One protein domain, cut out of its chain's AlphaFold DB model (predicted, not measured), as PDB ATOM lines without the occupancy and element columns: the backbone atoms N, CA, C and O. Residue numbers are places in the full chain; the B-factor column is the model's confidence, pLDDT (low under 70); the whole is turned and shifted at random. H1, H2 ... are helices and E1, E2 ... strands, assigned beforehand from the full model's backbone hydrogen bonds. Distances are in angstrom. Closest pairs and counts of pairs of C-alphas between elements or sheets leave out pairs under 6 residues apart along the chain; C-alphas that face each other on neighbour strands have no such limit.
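This is residues 106 to 153 of the 153 residues of an uncharacterized protein of Nocardioides cavernae (UniProt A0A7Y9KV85). With little regular structure, the model is mostly loop: the long stretch of residues 106 to 125 folds back near residues 116 and 117 and runs alongside a small two-strand hairpin, E1 and E2, with the short helix H1 at the end of the long axis away from that turn. The printed part has 48 residues, of which 12 are in named elements, in the order H1, E1, E2; the class is mixed and the sheet, E1 - E2, is antiparallel. It is only just compact, close to loose, with a radius of gyration of the C-alphas of 11.2 A and spans of 29 by 18 by 18 A.

After residues 106 to 125, H1 holds residues 126 to 129, 5.1 A long, from C-alpha 126 at (-31.013, -28.469, 21.667). E1 is residues 136 to 139, 10.0 A, and E2 residues 146 to 149, 9.7 A, ending at C-alpha 149, (-43.871, -27.043, 15.798).

E1 and E2 form a hairpin, antiparallel at 150 degrees; N 138 and O 147 are within hydrogen-bond range at 2.8 A. H1 and E2 are apart. H1 is too short for an O i to N i+4 pair; its one O i to N i+3 pair is within range.

The C-alphas farthest apart, of Ala 116 and Arg 133, are 31.2 A apart. The printed part has no cut, and both links are short. Residues 131 to 135 and 150 to 153 have pLDDT under 70.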
ATOM      1  N   ALA A 106     -46.831 -17.832  26.041       77.06
ATOM      2  CA  ALA A 106     -45.776 -17.827  25.035       77.06
ATOM      3  C   ALA A 106     -44.906 -16.573  25.186       77.06
ATOM      4  O   ALA A 106     -45.416 -15.462  25.320       77.06
ATOM      5  N   TYR A 107     -43.587 -16.743  25.123       75.38
ATOM      6  CA  TYR A 107     -42.625 -15.645  25.076       75.38
ATOM      7  C   TYR A 107     -41.744 -15.799  23.835       75.38
ATOM      8  O   TYR A 107     -41.393 -16.910  23.436       75.38
ATOM      9  N   VAL A 108     -41.413 -14.681  23.185       77.81
ATOM     10  CA  VAL A 108     -40.611 -14.696  21.956       77.81
ATOM     11  C   VAL A 108     -39.145 -14.914  22.321       77.81
ATOM     12  O   VAL A 108     -38.500 -14.007  22.839       77.81
ATOM     13  N   VAL A 109     -38.631 -16.113  22.041       73.94
ATOM     14  CA  VAL A 109     -37.230 -16.491  22.307       73.94
ATOM     15  C   VAL A 109     -36.290 -15.972  21.216       73.94
ATOM     16  O   VAL A 109     -35.188 -15.522  21.506       73.94
ATOM     17  N   VAL A 110     -36.725 -16.030  19.952       76.19
ATOM     18  CA  VAL A 110     -35.955 -15.621  18.767       76.19
ATOM     19  C   VAL A 110     -36.894 -14.966  17.756       76.19
ATOM     20  O   VAL A 110     -38.062 -15.343  17.646       76.19
ATOM     21  N   ARG A 111     -36.379 -13.992  16.999       82.69
ATOM     22  CA  ARG A 111     -37.052 -13.398  15.837       82.69
ATOM     23  C   ARG A 111     -36.256 -13.713  14.576       82.69
ATOM     24  O   ARG A 111     -35.058 -13.461  14.537       82.69
ATOM     25  N   GLN A 112     -36.937 -14.220  13.555       83.75
ATOM     26  CA  GLN A 112     -36.372 -14.504  12.240       83.75
ATOM     27  C   GLN A 112     -37.370 -14.028  11.184       83.75
ATOM     28  O   GLN A 112     -38.570 -14.269  11.315       83.75
ATOM     29  N   ASN A 113     -36.880 -13.343  10.152       84.38
ATOM     30  CA  ASN A 113     -37.712 -13.016   9.000       84.38
ATOM     31  C   ASN A 113     -37.933 -14.273   8.157       84.38
ATOM     32  O   ASN A 113     -36.999 -15.053   7.967       84.38
ATOM     33  N   ALA A 114     -39.155 -14.436   7.656       86.25
ATOM     34  CA  ALA A 114     -39.437 -15.438   6.643       86.25
ATOM     35  C   ALA A 114     -38.723 -15.090   5.324       86.25
ATOM     36  O   ALA A 114     -38.458 -13.914   5.052       86.25
ATOM     37  N   ASP A 115     -38.402 -16.109   4.532       87.00
ATOM     38  CA  ASP A 115     -37.861 -15.965   3.182       87.00
ATOM     39  C   ASP A 115     -38.925 -15.474   2.181       87.00
ATOM     40  O   ASP A 115     -40.070 -15.180   2.543       87.00
ATOM     41  N   ALA A 116     -38.534 -15.331   0.912       87.25
ATOM     42  CA  ALA A 116     -39.416 -14.835  -0.144       87.25
ATOM     43  C   ALA A 116     -40.625 -15.757  -0.391       87.25
ATOM     44  O   ALA A 116     -41.662 -15.305  -0.876       87.25
ATOM     45  N   GLU A 117     -40.508 -17.028  -0.013       90.31
ATOM     46  CA  GLU A 117     -41.535 -18.055  -0.121       90.31
ATOM     47  C   GLU A 117     -42.410 -18.153   1.145       90.31
ATOM     48  O   GLU A 117     -43.393 -18.895   1.159       90.31
ATOM     49  N   GLY A 118     -42.100 -17.384   2.195       84.69
ATOM     50  CA  GLY A 118     -42.857 -17.338   3.446       84.69
ATOM     51  C   GLY A 118     -42.443 -18.388   4.482       84.69
ATOM     52  O   GLY A 118     -43.145 -18.556   5.481       84.69
ATOM     53  N   ASN A 119     -41.314 -19.070   4.289       84.12
ATOM     54  CA  ASN A 119     -40.793 -20.051   5.239       84.12
ATOM     55  C   ASN A 119     -39.830 -19.392   6.228       84.12
ATOM     56  O   ASN A 119     -39.077 -18.485   5.887       84.12
ATOM     57  N   ALA A 120     -39.809 -19.878   7.467       81.94
ATOM     58  CA  ALA A 120     -38.849 -19.448   8.476       81.94
ATOM     59  C   ALA A 120     -38.204 -20.672   9.130       81.94
ATOM     60  O   ALA A 120     -38.902 -21.563   9.613       81.94
ATOM     61  N   SER A 121     -36.871 -20.699   9.170       79.88
ATOM     62  CA  SER A 121     -36.102 -21.706   9.904       79.88
ATOM     63  C   SER A 121     -35.399 -21.041  11.079       79.88
ATOM     64  O   SER A 121     -34.686 -20.054  10.904       79.88
ATOM     65  N   VAL A 122     -35.632 -21.560  12.283       80.56
ATOM     66  CA  VAL A 122     -35.088 -21.007  13.526       80.56
ATOM     67  C   VAL A 122     -34.189 -22.051  14.170       80.56
ATOM     68  O   VAL A 122     -34.648 -23.122  14.562       80.56
ATOM     69  N   ASN A 123     -32.907 -21.724  14.319       79.56
ATOM     70  CA  ASN A 123     -31.972 -22.564  15.058       79.56
ATOM     71  C   ASN A 123     -32.145 -22.323  16.558       79.56
ATOM     72  O   ASN A 123     -31.739 -21.285  17.082       79.56
ATOM     73  N   LEU A 124     -32.747 -23.288  17.251       76.75
ATOM     74  CA  LEU A 124     -32.872 -23.273  18.706       76.75
ATOM     75  C   LEU A 124     -31.799 -24.167  19.343       76.75
ATOM     76  O   LEU A 124     -31.509 -25.243  18.816       76.75
ATOM     77  N   PRO A 125     -31.231 -23.779  20.500       75.75
ATOM     78  CA  PRO A 125     -30.354 -24.662  21.256       75.75
ATOM     79  C   PRO A 125     -31.061 -25.995  21.570       75.75
ATOM     80  O   PRO A 125     -32.203 -25.967  22.039       75.75
ATOM     81  N   PRO A 126     -30.399 -27.160  21.412       74.06
ATOM     82  CA  PRO A 126     -31.013 -28.469  21.667       74.06
ATOM     83  C   PRO A 126     -31.628 -28.613  23.063       74.06
ATOM     84  O   PRO A 126     -32.643 -29.282  23.236       74.06
ATOM     85  N   ALA A 127     -31.055 -27.937  24.064       75.06
ATOM     86  CA  ALA A 127     -31.601 -27.909  25.417       75.06
ATOM     87  C   ALA A 127     -33.023 -27.327  25.468       75.06
ATOM     88  O   ALA A 127     -33.843 -27.835  26.230       75.06
ATOM     89  N   LEU A 128     -33.316 -26.307  24.652       72.69
ATOM     90  CA  LEU A 128     -34.601 -25.606  24.601       72.69
ATOM     91  C   LEU A 128     -35.662 -26.418  23.848       72.69
ATOM     92  O   LEU A 128     -36.811 -26.477  24.288       72.69
ATOM     93  N   LEU A 129     -35.244 -27.124  22.791       74.25
ATOM     94  CA  LEU A 129     -36.060 -28.114  22.077       74.25
ATOM     95  C   LEU A 129     -36.448 -29.288  22.992       74.25
ATOM     96  O   LEU A 129     -37.612 -29.651  23.088       74.25
ATOM     97  N   ALA A 130     -35.493 -29.837  23.749       71.38
ATOM     98  CA  ALA A 130     -35.732 -30.977  24.644       71.38
ATOM     99  C   ALA A 130     -36.622 -30.650  25.861       71.38
ATOM    100  O   ALA A 130     -37.078 -31.533  26.593       71.38
ATOM    101  N   ALA A 131     -36.825 -29.369  26.138       67.62
ATOM    102  CA  ALA A 131     -37.542 -28.892  27.308       67.62
ATOM    103  C   ALA A 131     -38.987 -28.529  27.075       67.62
ATOM    104  O   ALA A 131     -39.779 -28.510  28.019       67.62
ATOM    105  N   THR A 132     -39.304 -28.200  25.832       68.25
ATOM    106  CA  THR A 132     -40.628 -27.793  25.403       68.25
ATOM    107  C   THR A 132     -41.473 -29.047  25.202       68.25
ATOM    108  O   THR A 132     -41.861 -29.414  24.103       68.25
ATOM    109  N   ARG A 133     -41.762 -29.729  26.321       60.16
ATOM    110  CA  ARG A 133     -42.636 -30.914  26.371       60.16
ATOM    111  C   ARG A 133     -44.094 -30.601  26.008       60.16
ATOM    112  O   ARG A 133     -44.835 -31.527  25.713       60.16
ATOM    113  N   GLY A 134     -44.483 -29.323  26.040       62.56
ATOM    114  CA  GLY A 134     -45.801 -28.823  25.629       62.56
ATOM    115  C   GLY A 134     -45.882 -28.366  24.167       62.56
ATOM    116  O   GLY A 134     -46.881 -27.767  23.789       62.56
ATOM    117  N   GLY A 135     -44.845 -28.620  23.359       68.69
ATOM    118  CA  GLY A 135     -44.770 -28.167  21.969       68.69
ATOM    119  C   GLY A 135     -44.220 -26.747  21.824       68.69
ATOM    120  O   GLY A 135     -44.162 -25.968  22.778       68.69
ATOM    121  N   LEU A 136     -43.761 -26.422  20.617       77.00
ATOM    122  CA  LEU A 136     -43.322 -25.081  20.233       77.00
ATOM    123  C   LEU A 136     -44.351 -24.468  19.289       77.00
ATOM    124  O   LEU A 136     -45.131 -25.172  18.655       77.00
ATOM    125  N   VAL A 137     -44.345 -23.146  19.184       82.06
ATOM    126  CA  VAL A 137     -45.249 -22.417  18.299       82.06
ATOM    127  C   VAL A 137     -44.465 -21.342  17.561       82.06
ATOM    128  O   VAL A 137     -43.705 -20.590  18.170       82.06
ATOM    129  N   LEU A 138     -44.682 -21.247  16.251       81.19
ATOM    130  CA  LEU A 138     -44.248 -20.123  15.434       81.19
ATOM    131  C   LEU A 138     -45.399 -19.123  15.303       81.19
ATOM    132  O   LEU A 138     -46.513 -19.495  14.936       81.19
ATOM    133  N   LEU A 139     -45.116 -17.854  15.606       84.94
ATOM    134  CA  LEU A 139     -46.062 -16.746  15.493       84.94
ATOM    135  C   LEU A 139     -45.613 -15.787  14.387       84.94
ATOM    136  O   LEU A 139     -44.597 -15.102  14.516       84.94
ATOM    137  N   GLY A 140     -46.401 -15.686  13.319       82.19
ATOM    138  CA  GLY A 140     -46.235 -14.646  12.309       82.19
ATOM    139  C   GLY A 140     -46.653 -13.294  12.879       82.19
ATOM    140  O   GLY A 140     -47.828 -13.070  13.137       82.19
ATOM    141  N   MET A 141     -45.718 -12.364  13.072       81.44
ATOM    142  CA  MET A 141     -46.023 -11.083  13.734       81.44
ATOM    143  C   MET A 141     -46.987 -10.194  12.930       81.44
ATOM    144  O   MET A 141     -47.806  -9.486  13.515       81.44
ATOM    145  N   THR A 142     -46.915 -10.250  11.596       80.69
ATOM    146  CA  THR A 142     -47.794  -9.482  10.698       80.69
ATOM    147  C   THR A 142     -49.111 -10.206  10.445       80.69
ATOM    148  O   THR A 142     -50.179  -9.621  10.594       80.69
ATOM    149  N   SER A 143     -49.047 -11.488  10.074       84.38
ATOM    150  CA  SER A 143     -50.231 -12.282   9.726       84.38
ATOM    151  C   SER A 143     -51.012 -12.776  10.942       84.38
ATOM    152  O   SER A 143     -52.161 -13.186  10.806       84.38
ATOM    153  N   ARG A 144     -50.383 -12.763  12.124       85.56
ATOM    154  CA  ARG A 144     -50.854 -13.400  13.363       85.56
ATOM    155  C   ARG A 144     -51.110 -14.899  13.211       85.56
ATOM    156  O   ARG A 144     -51.837 -15.486  14.005       85.56
ATOM    157  N   THR A 145     -50.508 -15.522  12.200       83.19
ATOM    158  CA  THR A 145     -50.582 -16.968  11.997       83.19
ATOM    159  C   THR A 145     -49.851 -17.670  13.132       83.19
ATOM    160  O   THR A 145     -48.728 -17.299  13.462       83.19
ATOM    161  N   VAL A 146     -50.491 -18.685  13.703       84.25
ATOM    162  CA  VAL A 146     -49.943 -19.532  14.761       84.25
ATOM    163  C   VAL A 146     -49.770 -20.926  14.176       84.25
ATOM    164  O   VAL A 146     -50.747 -21.524  13.727       84.25
ATOM    165  N   THR A 147     -48.542 -21.437  14.154       82.75
ATOM    166  CA  THR A 147     -48.243 -22.775  13.630       82.75
ATOM    167  C   THR A 147     -47.544 -23.599  14.708       82.75
ATOM    168  O   THR A 147     -46.499 -23.163  15.198       82.75
ATOM    169  N   PRO A 148     -48.089 -24.763  15.102       80.81
ATOM    170  CA  PRO A 148     -47.409 -25.647  16.035       80.81
ATOM    171  C   PRO A 148     -46.154 -26.228  15.378       80.81
ATOM    172  O   PRO A 148     -46.149 -26.566  14.195       80.81
ATOM    173  N   PHE A 149     -45.090 -26.345  16.159       75.75
ATOM    174  CA  PHE A 149     -43.871 -27.043  15.798       75.75
ATOM    175  C   PHE A 149     -43.745 -28.285  16.674       75.75
ATOM    176  O   PHE A 149     -43.661 -28.194  17.904       75.75
ATOM    177  N   GLU A 150     -43.703 -29.440  16.019       67.94
ATOM    178  CA  GLU A 150     -43.358 -30.712  16.638       67.94
ATOM    179  C   GLU A 150     -41.873 -30.980  16.399       67.94
ATOM    180  O   GLU A 150     -41.394 -30.954  15.264       67.94
ATOM    181  N   ALA A 151     -41.123 -31.217  17.475       59.28
ATOM    182  CA  ALA A 151     -39.749 -31.670  17.336       59.28
ATOM    183  C   ALA A 151     -39.748 -33.094  16.740       59.28
ATOM    184  O   ALA A 151     -40.542 -33.925  17.187       59.28
ATOM    185  N   PRO A 152     -38.877 -33.399  15.760       56.97
ATOM    186  CA  PRO A 152     -38.715 -34.767  15.281       56.97
ATOM    187  C   PRO A 152     -38.263 -35.671  16.439       56.97
ATOM    188  O   PRO A 152     -37.431 -35.259  17.252       56.97
ATOM    189  N   ALA A 153     -38.864 -36.862  16.518       53.62
ATOM    190  CA  ALA A 153     -38.638 -37.860  17.569       53.62
ATOM    191  C   ALA A 153     -37.200 -38.399  17.605       53.62
ATOM    192  O   ALA A 153     -36.582 -38.525  16.522       53.62
TER     193      ALA A 153